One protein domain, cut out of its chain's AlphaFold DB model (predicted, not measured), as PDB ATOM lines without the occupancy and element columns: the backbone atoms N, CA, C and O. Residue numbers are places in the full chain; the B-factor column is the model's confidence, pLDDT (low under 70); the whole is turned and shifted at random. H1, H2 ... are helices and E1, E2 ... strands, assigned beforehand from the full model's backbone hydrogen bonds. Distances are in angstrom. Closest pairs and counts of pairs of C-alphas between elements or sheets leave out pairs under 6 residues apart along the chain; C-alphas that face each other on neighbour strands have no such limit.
ATOM      1  N   VAL A 861     135.010  69.702 120.026       53.00
ATOM      2  CA  VAL A 861     135.599  69.800 118.686       53.00
ATOM      3  C   VAL A 861     135.182  68.565 117.896       53.00
ATOM      4  O   VAL A 861     135.728  67.477 118.087       53.00
ATOM      5  N   ILE A 862     134.197  68.744 117.018       61.66
ATOM      6  CA  ILE A 862     133.738  67.685 116.127       61.66
ATOM      7  C   ILE A 862     134.819  67.431 115.067       61.66
ATOM      8  O   ILE A 862     135.118  68.301 114.249       61.66
ATOM      9  N   ARG A 863     135.407  66.233 115.088       68.62
ATOM     10  CA  ARG A 863     136.379  65.739 114.101       68.62
ATOM     11  C   ARG A 863     135.703  64.715 113.196       68.62
ATOM     12  O   ARG A 863     134.963  63.875 113.696       68.62
ATOM     13  N   LEU A 864     135.987  64.741 111.894       76.75
ATOM     14  CA  LEU A 864     135.601  63.657 110.986       76.75
ATOM     15  C   LEU A 864     136.644  62.531 111.048       76.75
ATOM     16  O   LEU A 864     137.843  62.790 110.965       76.75
ATOM     17  N   LEU A 865     136.179  61.293 111.188       82.06
ATOM     18  CA  LEU A 865     136.975  60.074 111.281       82.06
ATOM     19  C   LEU A 865     136.663  59.156 110.096       82.06
ATOM     20  O   LEU A 865     135.496  58.926 109.775       82.06
ATOM     21  N   ASN A 866     137.708  58.598 109.482       84.56
ATOM     22  CA  ASN A 866     137.586  57.542 108.480       84.56
ATOM     23  C   ASN A 866     137.430  56.196 109.207       84.56
ATOM     24  O   ASN A 866     138.390  55.691 109.786       84.56
ATOM     25  N   LEU A 867     136.219  55.642 109.196       88.31
ATOM     26  CA  LEU A 867     135.795  54.494 109.994       88.31
ATOM     27  C   LEU A 867     135.610  53.247 109.106       88.31
ATOM     28  O   LEU A 867     134.686  53.220 108.283       88.31
ATOM     29  N   PRO A 868     136.454  52.207 109.245       91.81
ATOM     30  CA  PRO A 868     136.258  50.924 108.578       91.81
ATOM     31  C   PRO A 868     134.981  50.211 109.042       91.81
ATOM     32  O   PRO A 868     134.694  50.108 110.238       91.81
ATOM     33  N   VAL A 869     134.236  49.674 108.077       90.44
ATOM     34  CA  VAL A 869     133.019  48.885 108.292       90.44
ATOM     35  C   VAL A 869     133.177  47.524 107.613       90.44
ATOM     36  O   VAL A 869     133.292  47.427 106.388       90.44
ATOM     37  N   LEU A 870     133.187  46.469 108.423       91.44
ATOM     38  CA  LEU A 870     133.310  45.069 108.020       91.44
ATOM     39  C   LEU A 870     131.943  44.378 108.033       91.44
ATOM     40  O   LEU A 870     131.052  44.775 108.783       91.44
ATOM     41  N   PHE A 871     131.791  43.291 107.277       88.50
ATOM     42  CA  PHE A 871     130.573  42.472 107.271       88.50
ATOM     43  C   PHE A 871     130.891  41.095 107.839       88.50
ATOM     44  O   PHE A 871     131.829  40.433 107.392       88.50
ATOM     45  N   ARG A 872     130.131  40.675 108.854       89.06
ATOM     46  CA  ARG A 872     130.408  39.468 109.634       89.06
ATOM     47  C   ARG A 872     129.166  38.601 109.754       89.06
ATOM     48  O   ARG A 872     128.169  39.011 110.340       89.06
ATOM     49  N   LEU A 873     129.257  37.376 109.251       87.12
ATOM     50  CA  LEU A 873     128.263  36.340 109.496       87.12
ATOM     51  C   LEU A 873     128.586  35.626 110.811       87.12
ATOM     52  O   LEU A 873     129.724  35.200 111.014       87.12
ATOM     53  N   ALA A 874     127.591  35.467 111.681       83.50
ATOM     54  CA  ALA A 874     127.681  34.715 112.928       83.50
ATOM     55  C   ALA A 874     126.698  33.530 112.950       83.50
ATOM     56  O   ALA A 874     125.567  33.621 112.461       83.50
ATOM     57  N   SER A 875     127.117  32.413 113.551       77.75
ATOM     58  CA  SER A 875     126.211  31.303 113.859       77.75
ATOM     59  C   SER A 875     125.189  31.712 114.929       77.75
ATOM     60  O   SER A 875     125.554  32.349 115.915       77.75
ATOM     61  N   ASN A 876     123.924  31.308 114.774       67.25
ATOM     62  CA  ASN A 876     122.867  31.552 115.770       67.25
ATOM     63  C   ASN A 876     122.882  30.532 116.940       67.25
ATOM     64  O   ASN A 876     121.946  30.460 117.735       67.25
ATOM     65  N   SER A 877     123.931  29.706 117.056       57.94
ATOM     66  CA  SER A 877     124.056  28.742 118.155       57.94
ATOM     67  C   SER A 877     124.276  29.431 119.505       57.94
ATOM     68  O   SER A 877     125.171  30.261 119.666       57.94
ATOM     69  N   ARG A 878     123.548  28.987 120.537       48.19
ATOM     70  CA  ARG A 878     123.731  29.444 121.930       48.19
ATOM     71  C   ARG A 878     125.079  29.037 122.556       48.19
ATOM     72  O   ARG A 878     125.370  29.464 123.667       48.19
ATOM     73  N   SER A 879     125.903  28.250 121.855       47.75
ATOM     74  CA  SER A 879     127.281  27.890 122.236       47.75
ATOM     75  C   SER A 879     128.367  28.573 121.378       47.75
ATOM     76  O   SER A 879     129.514  28.124 121.359       47.75
ATOM     77  N   ALA A 880     128.025  29.647 120.655       47.59
ATOM     78  CA  ALA A 880     128.898  30.359 119.716       47.59
ATOM     79  C   ALA A 880     130.232  30.864 120.321       47.59
ATOM     80  O   ALA A 880     130.339  31.974 120.849       47.59
ATOM     81  N   SER A 881     131.296  30.068 120.168       54.88
ATOM     82  CA  SER A 881     132.680  30.514 120.394       54.88
ATOM     83  C   SER A 881     133.111  31.560 119.342       54.88
ATOM     84  O   SER A 881     132.500  31.614 118.270       54.88
ATOM     85  N   PRO A 882     134.188  32.347 119.560       52.00
ATOM     86  CA  PRO A 882     134.652  33.345 118.584       52.00
ATOM     87  C   PRO A 882     134.899  32.769 117.174       52.00
ATOM     88  O   PRO A 882     134.679  33.444 116.171       52.00
ATOM     89  N   LYS A 883     135.279  31.481 117.099       51.97
ATOM     90  CA  LYS A 883     135.517  30.717 115.859       51.97
ATOM     91  C   LYS A 883     134.251  30.435 115.028       51.97
ATOM     92  O   LYS A 883     134.363  29.888 113.939       51.97
ATOM     93  N   SER A 884     133.058  30.777 115.522       64.44
ATOM     94  CA  SER A 884     131.766  30.566 114.838       64.44
ATOM     95  C   SER A 884     131.266  31.786 114.045       64.44
ATOM     96  O   SER A 884     130.086  31.873 113.694       64.44
ATOM     97  N   SER A 885     132.164  32.734 113.756       77.31
ATOM     98  CA  SER A 885     131.895  33.896 112.905       77.31
ATOM     99  C   SER A 885     132.947  34.040 111.799       77.31
ATOM    100  O   SER A 885     134.102  33.658 111.984       77.31
ATOM    101  N   ARG A 886     132.545  34.564 110.636       85.50
ATOM    102  CA  ARG A 886     133.400  34.751 109.451       85.50
ATOM    103  C   ARG A 886     133.115  36.097 108.788       85.50
ATOM    104  O   ARG A 886     131.956  36.491 108.654       85.50
ATOM    105  N   LEU A 887     134.171  36.776 108.338       88.31
ATOM    106  CA  LEU A 887     134.047  37.965 107.495       88.31
ATOM    107  C   LEU A 887     133.612  37.588 106.070       88.31
ATOM    108  O   LEU A 887     134.084  36.602 105.498       88.31
ATOM    109  N   VAL A 888     132.724  38.393 105.496       86.62
ATOM    110  CA  VAL A 888     132.093  38.195 104.180       86.62
ATOM    111  C   VAL A 888     132.098  39.504 103.380       86.62
ATOM    112  O   VAL A 888     132.249  40.578 103.955       86.62
ATOM    113  N   GLY A 889     131.967  39.428 102.052       84.31
ATOM    114  CA  GLY A 889     131.920  40.611 101.178       84.31
ATOM    115  C   GLY A 889     133.192  41.473 101.161       84.31
ATOM    116  O   GLY A 889     134.275  41.040 101.563       84.31
ATOM    117  N   HIS A 890     133.060  42.705 100.676       86.44
ATOM    118  CA  HIS A 890     134.117  43.717 100.716       86.44
ATOM    119  C   HIS A 890     133.943  44.653 101.926       86.44
ATOM    120  O   HIS A 890     132.801  44.993 102.258       86.44
ATOM    121  N   PRO A 891     135.037  45.122 102.562       90.38
ATOM    122  CA  PRO A 891     134.955  46.199 103.544       90.38
ATOM    123  C   PRO A 891     134.403  47.481 102.903       90.38
ATOM    124  O   PRO A 891     134.474  47.676 101.688       90.38
ATOM    125  N   ARG A 892     133.871  48.378 103.731       87.94
ATOM    126  CA  ARG A 892     133.488  49.746 103.354       87.94
ATOM    127  C   ARG A 892     134.224  50.735 104.253       87.94
ATOM    128  O   ARG A 892     134.666  50.380 105.345       87.94
ATOM    129  N   LEU A 893     134.318  51.980 103.801       88.62
ATOM    130  CA  LEU A 893     134.853  53.092 104.577       88.62
ATOM    131  C   LEU A 893     133.768  54.162 104.703       88.62
ATOM    132  O   LEU A 893     133.203  54.586 103.696       88.62
ATOM    133  N   LEU A 894     133.472  54.583 105.930       85.62
ATOM    134  CA  LEU A 894     132.611  55.731 106.206       85.62
ATOM    135  C   LEU A 894     133.449  56.912 106.687       85.62
ATOM    136  O   LEU A 894     134.489  56.720 107.308       85.62
ATOM    137  N   GLN A 895     132.967  58.129 106.447       83.44
ATOM    138  CA  GLN A 895     133.489  59.330 107.089       83.44
ATOM    139  C   GLN A 895     132.398  59.913 107.987       83.44
ATOM    140  O   GLN A 895     131.338  60.310 107.505       83.44
ATOM    141  N   LEU A 896     132.637  59.897 109.296       83.56
ATOM    142  CA  LEU A 896     131.646  60.227 110.321       83.56
ATOM    143  C   LEU A 896     132.238  61.153 111.387       83.56
ATOM    144  O   LEU A 896     133.442  61.093 111.629       83.56
ATOM    145  N   PRO A 897     131.424  61.986 112.055       81.81
ATOM    146  CA  PRO A 897     131.876  62.724 113.226       81.81
ATOM    147  C   PRO A 897     132.348  61.788 114.356       81.81
ATOM    148  O   PRO A 897     131.869  60.665 114.484       81.81
ATOM    149  N   ASN A 898     133.217  62.274 115.240       80.81
ATOM    150  CA  ASN A 898     133.601  61.592 116.484       80.81
ATOM    151  C   ASN A 898     132.465  61.505 117.529       80.81
ATOM    152  O   ASN A 898     132.607  60.795 118.523       80.81
ATOM    153  N   LEU A 899     131.345  62.202 117.312       83.81
ATOM    154  CA  LEU A 899     130.121  62.139 118.116       83.81
ATOM    155  C   LEU A 899     128.919  61.897 117.192       83.81
ATOM    156  O   LEU A 899     128.596  62.735 116.351       83.81
ATOM    157  N   VAL A 900     128.280  60.730 117.312       83.94
ATOM    158  CA  VAL A 900     127.188  60.277 116.427       83.94
ATOM    159  C   VAL A 900     126.074  59.630 117.246       83.94
ATOM    160  O   VAL A 900     126.346  58.811 118.118       83.94
ATOM    161  N   SER A 901     124.806  59.932 116.948       86.88
ATOM    162  CA  SER A 901     123.678  59.207 117.549       86.88
ATOM    163  C   SER A 901     123.531  57.808 116.923       86.88
ATOM    164  O   SER A 901     123.647  57.676 115.697       86.88
ATOM    165  N   PRO A 902     123.232  56.744 117.699       86.81
ATOM    166  CA  PRO A 902     123.144  55.384 117.164       86.81
ATOM    167  C   PRO A 902     122.196  55.248 115.976       86.81
ATOM    168  O   PRO A 902     122.521  54.561 115.014       86.81
ATOM    169  N   ARG A 903     121.049  55.937 116.004       84.81
ATOM    170  CA  ARG A 903     120.056  55.898 114.918       84.81
ATOM    171  C   ARG A 903     120.663  56.362 113.592       84.81
ATOM    172  O   ARG A 903     120.601  55.625 112.618       84.81
ATOM    173  N   SER A 904     121.367  57.498 113.597       84.00
ATOM    174  CA  SER A 904     122.075  58.017 112.420       84.00
ATOM    175  C   SER A 904     123.147  57.046 111.902       84.00
ATOM    176  O   SER A 904     123.298  56.872 110.693       84.00
ATOM    177  N   LEU A 905     123.852  56.344 112.800       87.12
ATOM    178  CA  LEU A 905     124.831  55.317 112.427       87.12
ATOM    179  C   LEU A 905     124.170  54.090 111.769       87.12
ATOM    180  O   LEU A 905     124.611  53.656 110.703       87.12
ATOM    181  N   TYR A 906     123.101  53.552 112.370       88.69
ATOM    182  CA  TYR A 906     122.333  52.431 111.816       88.69
ATOM    183  C   TYR A 906     121.700  52.798 110.461       88.69
ATOM    184  O   TYR A 906     121.821  52.023 109.512       88.69
ATOM    185  N   ASP A 907     121.103  53.986 110.327       85.19
ATOM    186  CA  ASP A 907     120.534  54.474 109.063       85.19
ATOM    187  C   ASP A 907     121.614  54.686 107.989       85.19
ATOM    188  O   ASP A 907     121.429  54.291 106.837       85.19
ATOM    189  N   THR A 908     122.784  55.223 108.359       83.19
ATOM    190  CA  THR A 908     123.923  55.372 107.437       83.19
ATOM    191  C   THR A 908     124.370  54.017 106.893       83.19
ATOM    192  O   THR A 908     124.472  53.858 105.680       83.19
ATOM    193  N   VAL A 909     124.571  53.011 107.754       84.56
ATOM    194  CA  VAL A 909     124.960  51.654 107.326       84.56
ATOM    195  C   VAL A 909     123.875  50.997 106.467       84.56
ATOM    196  O   VAL A 909     124.185  50.377 105.445       84.56
ATOM    197  N   LYS A 910     122.599  51.178 106.823       83.56
ATOM    198  CA  LYS A 910     121.451  50.670 106.060       83.56
ATOM    199  C   LYS A 910     121.371  51.274 104.652       83.56
ATOM    200  O   LYS A 910     121.019  50.563 103.716       83.56
ATOM    201  N   ASN A 911     121.768  52.535 104.478       78.31
ATOM    202  CA  ASN A 911     121.876  53.178 103.164       78.31
ATOM    203  C   ASN A 911     123.038  52.635 102.310       78.31
ATOM    204  O   ASN A 911     122.978  52.727 101.082       78.31
ATOM    205  N   ILE A 912     124.074  52.034 102.915       73.00
ATOM    206  CA  ILE A 912     125.103  51.302 102.159       73.00
ATOM    207  C   ILE A 912     124.522  49.988 101.623       73.00
ATOM    208  O   ILE A 912     124.728  49.674 100.456       73.00
ATOM    209  N   TYR A 913     123.786  49.233 102.446       72.44
ATOM    210  CA  TYR A 913     123.236  47.923 102.072       72.44
ATOM    211  C   TYR A 913     121.726  47.807 102.353       72.44
ATOM    212  O   TYR A 913     121.316  47.093 103.273       72.44
ATOM    213  N   PRO A 914     120.864  48.411 101.510       64.88
ATOM    214  CA  PRO A 914     119.409  48.414 101.706       64.88
ATOM    215  C   PRO A 914     118.749  47.027 101.594       64.88
ATOM    216  O   PRO A 914     117.568  46.886 101.894       64.88
ATOM    217  N   LYS A 915     119.497  45.994 101.180       67.81
ATOM    218  CA  LYS A 915     119.054  44.588 101.138       67.81
ATOM    219  C   LYS A 915     119.179  43.864 102.493       67.81
ATOM    220  O   LYS A 915     118.727  42.728 102.611       67.81
ATOM    221  N   VAL A 916     119.795  44.483 103.508       73.25
ATOM    222  CA  VAL A 916     119.990  43.886 104.841       73.25
ATOM    223  C   VAL A 916     118.877  44.356 105.781       73.25
ATOM    224  O   VAL A 916     118.963  45.411 106.403       73.25
ATOM    225  N   ASN A 917     117.814  43.556 105.883       69.94
ATOM    226  CA  ASN A 917     116.605  43.929 106.632       69.94
ATOM    227  C   ASN A 917     116.800  43.995 108.160       69.94
ATOM    228  O   ASN A 917     116.059  44.709 108.831       69.94
ATOM    229  N   ALA A 918     117.769  43.255 108.706       81.50
ATOM    230  CA  ALA A 918     118.129  43.265 110.121       81.50
ATOM    231  C   ALA A 918     119.624  42.955 110.288       81.50
ATOM    232  O   ALA A 918     120.139  42.028 109.658       81.50
ATOM    233  N   PHE A 919     120.307  43.729 111.129       89.44
ATOM    234  CA  PHE A 919     121.713  43.558 111.488       89.44
ATOM    235  C   PHE A 919     121.992  44.212 112.842       89.44
ATOM    236  O   PHE A 919     121.308  45.158 113.232       89.44
ATOM    237  N   ASP A 920     123.037  43.743 113.514       89.44
ATOM    238  CA  ASP A 920     123.597  44.382 114.703       89.44
ATOM    239  C   ASP A 920     124.878  45.140 114.335       89.44
ATOM    240  O   ASP A 920     125.664  44.667 113.514       89.44
ATOM    241  N   LEU A 921     125.122  46.297 114.955       91.50
ATOM    242  CA  LEU A 921     126.425  46.965 114.888       91.50
ATOM    243  C   LEU A 921     127.253  46.638 116.128       91.50
ATOM    244  O   LEU A 921     126.792  46.813 117.256       91.50
ATOM    245  N   CYS A 922     128.494  46.200 115.923       91.44
ATOM    246  CA  CYS A 922     129.435  45.880 116.994       91.44
ATOM    247  C   CYS A 922     130.774  46.594 116.787       91.44
ATOM    248  O   CYS A 922     131.309  46.583 115.681       91.44
ATOM    249  N   PHE A 923     131.360  47.132 117.860       91.62
ATOM    250  CA  PHE A 923     132.774  47.521 117.863       91.62
ATOM    251  C   PHE A 923     133.661  46.274 117.786       91.62
ATOM    252  O   PHE A 923     133.462  45.331 118.563       91.62
ATOM    253  N   VAL A 924     134.641  46.283 116.881       90.44
ATOM    254  CA  VAL A 924     135.582  45.182 116.624       90.44
ATOM    255  C   VAL A 924     137.023  45.678 116.452       90.44
ATOM    256  O   VAL A 924     137.274  46.871 116.305       90.44
ATOM    257  N   ASP A 925     137.971  44.750 116.517       87.00
ATOM    258  CA  ASP A 925     139.407  44.946 116.350       87.00
ATOM    259  C   ASP A 925     139.801  44.899 114.864       87.00
ATOM    260  O   ASP A 925     138.982  44.611 113.989       87.00
ATOM    261  N   GLN A 926     141.085  45.124 114.570       80.19
ATOM    262  CA  GLN A 926     141.665  45.031 113.219       80.19
ATOM    263  C   GLN A 926     141.661  43.597 112.635       80.19
ATOM    264  O   GLN A 926     142.266  43.333 111.600       80.19
ATOM    265  N   GLN A 927     140.993  42.648 113.295       84.31
ATOM    266  CA  GLN A 927     140.721  41.297 112.803       84.31
ATOM    267  C   GLN A 927     139.211  41.051 112.604       84.31
ATOM    268  O   GLN A 927     138.817  40.006 112.091       84.31
ATOM    269  N   GLY A 928     138.352  42.001 112.993       86.06
ATOM    270  CA  GLY A 928     136.897  41.902 112.894       86.06
ATOM    271  C   GLY A 928     136.246  40.977 113.930       86.06
ATOM    272  O   GLY A 928     135.103  40.558 113.732       86.06
ATOM    273  N   VAL A 929     136.934  40.630 115.022       82.50
ATOM    274  CA  VAL A 929     136.508  39.594 115.980       82.50
ATOM    275  C   VAL A 929     136.082  40.180 117.329       82.50
ATOM    276  O   VAL A 929     134.943  39.952 117.744       82.50
ATOM    277  N   ARG A 930     136.959  40.918 118.022       87.31
ATOM    278  CA  ARG A 930     136.782  41.303 119.441       87.31
ATOM    279  C   ARG A 930     136.668  42.809 119.612       87.31
ATOM    280  O   ARG A 930     137.258  43.539 118.838       87.31
ATOM    281  N   CYS A 931     135.990  43.305 120.645       87.44
ATOM    282  CA  CYS A 931     135.985  44.751 120.893       87.44
ATOM    283  C   CYS A 931     137.328  45.217 121.487       87.44
ATOM    284  O   CYS A 931     137.695  44.698 122.545       87.44
ATOM    285  N   PRO A 932     138.009  46.229 120.912       81.75
ATOM    286  CA  PRO A 932     139.241  46.779 121.480       81.75
ATOM    287  C   PRO A 932     138.998  47.564 122.782       81.75
ATOM    288  O   PRO A 932     139.895  47.683 123.606       81.75
ATOM    289  N   ARG A 933     137.772  48.063 122.998       84.12
ATOM    290  CA  ARG A 933     137.389  48.922 124.136       84.12
ATOM    291  C   ARG A 933     136.930  48.163 125.394       84.12
ATOM    292  O   ARG A 933     136.637  48.792 126.406       84.12
ATOM    293  N   CYS A 934     136.760  46.839 125.336       81.88
ATOM    294  CA  CYS A 934     136.074  46.076 126.389       81.88
ATOM    295  C   CYS A 934     137.063  45.248 127.237       81.88
ATOM    296  O   CYS A 934     137.800  44.431 126.696       81.88
ATOM    297  N   VAL A 935     137.015  45.419 128.570       77.50
ATOM    298  CA  VAL A 935     138.009  44.980 129.591       77.50
ATOM    299  C   VAL A 935     138.501  43.525 129.473       77.50
ATOM    300  O   VAL A 935     139.637  43.226 129.827       77.50
ATOM    301  N   TYR A 936     137.671  42.615 128.961       74.94
ATOM    302  CA  TYR A 936     138.028  41.210 128.743       74.94
ATOM    303  C   TYR A 936     137.957  40.857 127.244       74.94
ATOM    304  O   TYR A 936     137.058  40.114 126.835       74.94
ATOM    305  N   PRO A 937     138.879  41.364 126.398       65.00
ATOM    306  CA  PRO A 937     138.754  41.274 124.941       65.00
ATOM    307  C   PRO A 937     138.736  39.820 124.453       65.00
ATOM    308  O   PRO A 937     137.945  39.464 123.586       65.00
ATOM    309  N   ASN A 938     139.504  38.934 125.093       68.31
ATOM    310  CA  ASN A 938     139.557  37.501 124.772       68.31
ATOM    311  C   ASN A 938     138.277  36.710 125.133       68.31
ATOM    312  O   ASN A 938     138.211  35.510 124.877       68.31
ATOM    313  N   ARG A 939     137.259  37.357 125.718       73.00
ATOM    314  CA  ARG A 939     135.907  36.803 125.937       73.00
ATOM    315  C   ARG A 939     134.809  37.626 125.248       73.00
ATOM    316  O   ARG A 939     133.629  37.361 125.455       73.00
ATOM    317  N   CYS A 940     135.180  38.623 124.447       80.75
ATOM    318  CA  CYS A 940     134.264  39.545 123.796       80.75
ATOM    319  C   CYS A 940     134.230  39.290 122.286       80.75
ATOM    320  O   CYS A 940     135.223  39.527 121.609       80.75
ATOM    321  N   ASN A 941     133.078  38.903 121.733       76.81
ATOM    322  CA  ASN A 941     132.876  38.758 120.283       76.81
ATOM    323  C   ASN A 941     132.535  40.105 119.602       76.81
ATOM    324  O   ASN A 941     131.777  40.143 118.639       76.81
ATOM    325  N   GLY A 942     133.041  41.225 120.121       86.00
ATOM    326  CA  GLY A 942     132.610  42.577 119.755       86.00
ATOM    327  C   GLY A 942     131.481  43.091 120.656       86.00
ATOM    328  O   GLY A 942     130.600  42.338 121.067       86.00
ATOM    329  N   CYS A 943     131.519  44.380 120.998       87.62
ATOM    330  CA  CYS A 943     130.572  45.002 121.927       87.62
ATOM    331  C   CYS A 943     129.475  45.709 121.114       87.62
ATOM    332  O   CYS A 943     129.773  46.603 120.318       87.62
ATOM    333  N   LYS A 944     128.221  45.261 121.269       89.31
ATOM    334  CA  LYS A 944     127.061  45.732 120.495       89.31
ATOM    335  C   LYS A 944     126.698  47.180 120.833       89.31
ATOM    336  O   LYS A 944     126.581  47.545 121.999       89.31
ATOM    337  N   ILE A 945     126.457  47.973 119.796       89.75
ATOM    338  CA  ILE A 945     125.963  49.346 119.873       89.75
ATOM    339  C   ILE A 945     124.445  49.302 120.074       89.75
ATOM    340  O   ILE A 945     123.710  48.848 119.192       89.75
ATOM    341  N   SER A 946     123.968  49.779 121.227       84.88
ATOM    342  CA  SER A 946     122.529  49.921 121.479       84.88
ATOM    343  C   SER A 946     121.931  51.027 120.608       84.88
ATOM    344  O   SER A 946     122.471  52.130 120.546       84.88
ATOM    345  N   ALA A 947     120.784  50.753 119.982       77.25
ATOM    346  CA  ALA A 947     120.000  51.748 119.245       77.25
ATOM    347  C   ALA A 947     119.245  52.738 120.166       77.25
ATOM    348  O   ALA A 947     118.626  53.690 119.681       77.25
ATOM    349  N   GLU A 948     119.288  52.502 121.481       75.75
ATOM    350  CA  GLU A 948     118.593  53.270 122.524       75.75
ATOM    351  C   GLU A 948     119.500  54.272 123.258       75.75
ATOM    352  O   GLU A 948     118.999  55.048 124.063       75.75
ATOM    353  N   ALA A 949     120.813  54.271 123.001       78.25
ATOM    354  CA  ALA A 949     121.723  55.266 123.573       78.25
ATOM    355  C   ALA A 949     121.568  56.638 122.885       78.25
ATOM    356  O   ALA A 949     121.233  56.707 121.702       78.25
ATOM    357  N   ASP A 950     121.853  57.727 123.601       75.94
ATOM    358  CA  ASP A 950     121.728  59.086 123.056       75.94
ATOM    359  C   ASP A 950     122.871  59.427 122.077       75.94
ATOM    360  O   ASP A 950     122.626  59.859 120.948       75.94
ATOM    361  N   GLN A 951     124.123  59.171 122.479       81.81
ATOM    362  CA  GLN A 951     125.329  59.426 121.680       81.81
ATOM    363  C   GLN A 951     126.341  58.273 121.742       81.81
ATOM    364  O   GLN A 951     126.388  57.493 122.693       81.81
ATOM    365  N   ILE A 952     127.187  58.199 120.713       85.19
ATOM    366  CA  ILE A 952     128.362  57.333 120.608       85.19
ATOM    367  C   ILE A 952     129.581  58.230 120.397       85.19
ATOM    368  O   ILE A 952     129.634  58.978 119.420       85.19
ATOM    369  N   SER A 953     130.585  58.100 121.265       84.44
ATOM    370  CA  SER A 953     131.927  58.621 120.999       84.44
ATOM    371  C   SER A 953     132.713  57.613 120.156       84.44
ATOM    372  O   SER A 953     133.035  56.513 120.625       84.44
ATOM    373  N   LEU A 954     132.996  57.986 118.907       84.25
ATOM    374  CA  LEU A 954     133.902  57.295 117.988       84.25
ATOM    375  C   LEU A 954     135.320  57.864 118.148       84.25
ATOM    376  O   LEU A 954     135.489  59.054 118.408       84.25
ATOM    377  N   GLN A 955     136.324  57.005 118.006       81.38
ATOM    378  CA  GLN A 955     137.736  57.291 118.260       81.38
ATOM    379  C   GLN A 955     138.598  56.900 117.045       81.38
ATOM    380  O   GLN A 955     138.206  56.013 116.277       81.38
ATOM    381  N   PRO A 956     139.767  57.534 116.834       77.12
ATOM    382  CA  PRO A 956     140.685  57.147 115.766       77.12
ATOM    383  C   PRO A 956     141.061  55.659 115.854       77.12
ATOM    384  O   PRO A 956     141.436  55.165 116.913       77.12
ATOM    385  N   GLY A 957     140.957  54.934 114.738       78.38
ATOM    386  CA  GLY A 957     141.291  53.505 114.682       78.38
ATOM    387  C   GLY A 957     140.205  52.538 115.179       78.38
ATOM    388  O   GLY A 957     140.441  51.329 115.149       78.38
ATOM    389  N   ASP A 958     139.018  53.016 115.580       87.88
ATOM    390  CA  ASP A 958     137.839  52.150 115.730       87.88
ATOM    391  C   ASP A 958     137.560  51.361 114.438       87.88
ATOM    392  O   ASP A 958     137.746  51.859 113.329       87.88
ATOM    393  N   CYS A 959     136.993  50.163 114.582       91.00
ATOM    394  CA  CYS A 959     136.410  49.408 113.480       91.00
ATOM    395  C   CYS A 959     135.010  48.919 113.872       91.00
ATOM    396  O   CYS A 959     134.776  48.510 115.014       91.00
ATOM    397  N   LEU A 960     134.068  48.935 112.924       92.38
ATOM    398  CA  LEU A 960     132.722  48.391 113.114       92.38
ATOM    399  C   LEU A 960     132.529  47.094 112.330       92.38
ATOM    400  O   LEU A 960     133.003  46.960 111.204       92.38
ATOM    401  N   ALA A 961     131.773  46.160 112.901       91.50
ATOM    402  CA  ALA A 961     131.218  45.016 112.193       91.50
ATOM    403  C   ALA A 961     129.695  45.148 112.086       91.50
ATOM    404  O   ALA A 961     129.002  45.298 113.093       91.50
ATOM    405  N   VAL A 962     129.191  45.022 110.861       90.75
ATOM    406  CA  VAL A 962     127.791  44.736 110.550       90.75
ATOM    407  C   VAL A 962     127.598  43.237 110.720       90.75
ATOM    408  O   VAL A 962     128.045  42.439 109.891       90.75
ATOM    409  N   GLN A 963     126.985  42.851 111.833       89.25
ATOM    410  CA  GLN A 963     126.748  41.461 112.176       89.25
ATOM    411  C   GLN A 963     125.381  40.998 111.669       89.25
ATOM    412  O   GLN A 963     124.337  41.518 112.061       89.25
ATOM    413  N   VAL A 964     125.413  39.969 110.825       87.62
ATOM    414  CA  VAL A 964     124.246  39.215 110.354       87.62
ATOM    415  C   VAL A 964     124.323  37.777 110.868       87.62
ATOM    416  O   VAL A 964     125.406  37.264 111.159       87.62
ATOM    417  N   TYR A 965     123.173  37.119 110.990       85.62
ATOM    418  CA  TYR A 965     123.060  35.793 111.600       85.62
ATOM    419  C   TYR A 965     122.602  34.739 110.585       85.62
ATOM    420  O   TYR A 965     121.823  35.025 109.675       85.62
ATOM    421  N   THR A 966     123.085  33.508 110.750       81.25
ATOM    422  CA  THR A 966     122.528  32.319 110.066       81.25
ATOM    423  C   THR A 966     121.092  32.030 110.518       81.25
ATOM    424  O   THR A 966     120.763  32.226 111.687       81.25
ATOM    425  N   LEU A 967     120.244  31.535 109.611       79.06
ATOM    426  CA  LEU A 967     118.934  30.988 109.987       79.06
ATOM    427  C   LEU A 967     119.112  29.639 110.706       79.06
ATOM    428  O   LEU A 967     120.086  28.929 110.471       79.06
ATOM    429  N   GLU A 968     118.157  29.261 111.559       67.19
ATOM    430  CA  GLU A 968     118.314  28.159 112.533       67.19
ATOM    431  C   GLU A 968     118.492  26.749 111.932       67.19
ATOM    432  O   GLU A 968     118.830  25.824 112.662       67.19
ATOM    433  N   ASN A 969     118.312  26.586 110.615       66.75
ATOM    434  CA  ASN A 969     118.565  25.342 109.873       66.75
ATOM    435  C   ASN A 969     119.378  25.577 108.576       66.75
ATOM    436  O   ASN A 969     119.305  24.774 107.649       66.75
ATOM    437  N   GLU A 970     120.099  26.698 108.456       74.56
ATOM    438  CA  GLU A 970     120.859  27.043 107.247       74.56
ATOM    439  C   GLU A 970     122.341  26.654 107.382       74.56
ATOM    440  O   GLU A 970     123.009  27.049 108.337       74.56
ATOM    441  N   ASP A 971     122.860  25.890 106.414       78.62
ATOM    442  CA  ASP A 971     124.271  25.491 106.367       78.62
ATOM    443  C   ASP A 971     125.196  26.723 106.356       78.62
ATOM    444  O   ASP A 971     124.956  27.695 105.637       78.62
ATOM    445  N   PHE A 972     126.271  26.693 107.150       76.75
ATOM    446  CA  PHE A 972     127.136  27.860 107.331       76.75
ATOM    447  C   PHE A 972     127.917  28.228 106.057       76.75
ATOM    448  O   PHE A 972     128.107  29.413 105.793       76.75
ATOM    449  N   ALA A 973     128.339  27.262 105.237       75.25
ATOM    450  CA  ALA A 973     129.029  27.527 103.973       75.25
ATOM    451  C   ALA A 973     128.058  28.024 102.885       75.25
ATOM    452  O   ALA A 973     128.393  28.932 102.116       75.25
ATOM    453  N   PHE A 974     126.827  27.505 102.864       79.75
ATOM    454  CA  PHE A 974     125.747  28.043 102.035       79.75
ATOM    455  C   PHE A 974     125.397  29.481 102.440       79.75
ATOM    456  O   PHE A 974     125.363  30.368 101.586       79.75
ATOM    457  N   ALA A 975     125.227  29.746 103.740       76.69
ATOM    458  CA  ALA A 975     124.978  31.080 104.276       76.69
ATOM    459  C   ALA A 975     126.128  32.047 103.957       76.69
ATOM    460  O   ALA A 975     125.870  33.165 103.521       76.69
ATOM    461  N   VAL A 976     127.388  31.621 104.101       78.44
ATOM    462  CA  VAL A 976     128.563  32.388 103.651       78.44
ATOM    463  C   VAL A 976     128.440  32.739 102.169       78.44
ATOM    464  O   VAL A 976     128.533  33.911 101.832       78.44
ATOM    465  N   THR A 977     128.166  31.770 101.293       77.88
ATOM    466  CA  THR A 977     128.074  31.995  99.835       77.88
ATOM    467  C   THR A 977     126.925  32.944  99.470       77.88
ATOM    468  O   THR A 977     127.069  33.827  98.625       77.88
ATOM    469  N   LYS A 978     125.778  32.789 100.137       81.88
ATOM    470  CA  LYS A 978     124.594  33.655 100.048       81.88
ATOM    471  C   LYS A 978     124.916  35.090 100.469       81.88
ATOM    472  O   LYS A 978     124.617  36.019  99.726       81.88
ATOM    473  N   TRP A 979     125.544  35.278 101.629       76.81
ATOM    474  CA  TRP A 979     125.893  36.603 102.141       76.81
ATOM    475  C   TRP A 979     127.046  37.250 101.369       76.81
ATOM    476  O   TRP A 979     126.989  38.447 101.113       76.81
ATOM    477  N   GLU A 980     128.037  36.484 100.907       77.75
ATOM    478  CA  GLU A 980     129.077  36.980  99.998       77.75
ATOM    479  C   GLU A 980     128.437  37.547  98.719       77.75
ATOM    480  O   GLU A 980     128.684  38.707  98.414       77.75
ATOM    481  N   LYS A 981     127.487  36.846  98.077       74.00
ATOM    482  CA  LYS A 981     126.715  37.376  96.926       74.00
ATOM    483  C   LYS A 981     125.797  38.573  97.244       74.00
ATOM    484  O   LYS A 981     125.420  39.307  96.334       74.00
ATOM    485  N   VAL A 982     125.398  38.772  98.503       73.12
ATOM    486  CA  VAL A 982     124.579  39.928  98.934       73.12
ATOM    487  C   VAL A 982     125.437  41.165  99.213       73.12
ATOM    488  O   VAL A 982     124.972  42.282  98.986       73.12
ATOM    489  N   PHE A 983     126.674  40.983  99.684       69.94
ATOM    490  CA  PHE A 983     127.614  42.075  99.956       69.94
ATOM    491  C   PHE A 983     128.521  42.416  98.757       69.94
ATOM    492  O   PHE A 983     128.995  43.545  98.657       69.94
ATOM    493  N   ASP A 984     128.733  41.473  97.840       67.06
ATOM    494  CA  ASP A 984     129.525  41.608  96.611       67.06
ATOM    495  C   ASP A 984     128.591  41.711  95.388       67.06
ATOM    496  O   ASP A 984     128.446  40.793  94.579       67.06
ATOM    497  N   LEU A 985     127.835  42.815  95.328       50.69
ATOM    498  CA  LEU A 985     126.773  43.029  94.339       50.69
ATOM    499  C   LEU A 985     127.330  43.252  92.926       50.69
ATOM    500  O   LEU A 985     127.488  44.392  92.511       50.69
ATOM    501  N   GLN A 986     127.538  42.155  92.195       44.72
ATOM    502  CA  GLN A 986     127.815  42.072  90.753       44.72
ATOM    503  C   GLN A 986     128.879  43.047  90.219       44.72
ATOM    504  O   GLN A 986     128.593  44.181  89.835       44.72
TER     505      GLN A 986
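This is residues 861 to 986 of the 1180 residues of the protein "Ubiquitin carboxyl-terminal hydrolase" of Daphnia magna (UniProt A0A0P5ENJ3). A strongly twisted sheet of four strands has two helices packed on it, well separated from each other: H2 runs along E1 where E2 bends, and H1 sits beside the strands, near E2 and E3. A long link of 34 residues, 925 to 958, loops away from E3 and comes back to E4. The 126 printed residues hold E1, E2, H1, E3, E4 and H2 in that order, and the sheet is mixed, in the order E2, E1, E4, E3. The class is mixed, helices and strands, with under half of the residues in named elements. The whole is compact, with a radius of gyration of the C-alphas of 14.4 A and spans of 48 by 37 by 25 A.

Strand E2, residues 885 to 897, is 28.8 A long and bends by 86 degrees at residue 889. E1, residues 864 to 874, is 30.1 A long and begins with C-alpha 864 at (135.601, 63.657, 110.986). E4 is residues 959 to 965, 19.2 A, and E3 is residues 920 to 924, 12.2 A. H1 is residues 902 to 912, 15.7 A. H2 is residues 972 to 983, 16.0 A, ending with C-alpha 983 at (127.614, 42.075, 99.956).

E1 and E2 form an antiparallel hairpin, with N 869 and O 892 2.9 A apart, within hydrogen-bond range. E1 and E4 are parallel, with N 872 and O 962 at 2.9 A. E4 and E3 form another antiparallel hairpin, with N 922 and O 961 at 3.0 A. E2 and E3 are the edge strands and are apart. H1 and H2 are on one face of the sheet, an arrangement of two layers. H2 has a height over the sheet of 8.6 A, is over E1 and runs along the strands, at 18 degrees to E1 on the local plane. The closest C-alphas of E2 and H2, Gly 889 and Phe 983, are 4.7 A apart. H1 has a height over the sheet of 6.4 A and is over none of the strands, but only just: 2 of its C-alphas fall on E1. The closest C-alphas of H1 and E3, Tyr 906 and Leu 921, are 7.5 A apart. E2, H1 and E3 make a split strand-helix-strand unit, two strands running the same way with E1 and E4 between them, and its crossover is right-handed. H1 and H2 are apart. In both helices every O i to N i+4 pair is within hydrogen-bond range.

The farthest C-alphas, Val 861 and Asn 969, are 48.4 A apart, and the printed part has no cut. The link from E3 to E4 is long; in it residues 943 to 944 pair antiparallel with residues 922 to 923 of E3, and residues 952 to 953 with residues 899 to 900. Mean pLDDT of the printed part is 79.1; it is under 70 for 23 residues, among them 876 to 884 and 983 to 986.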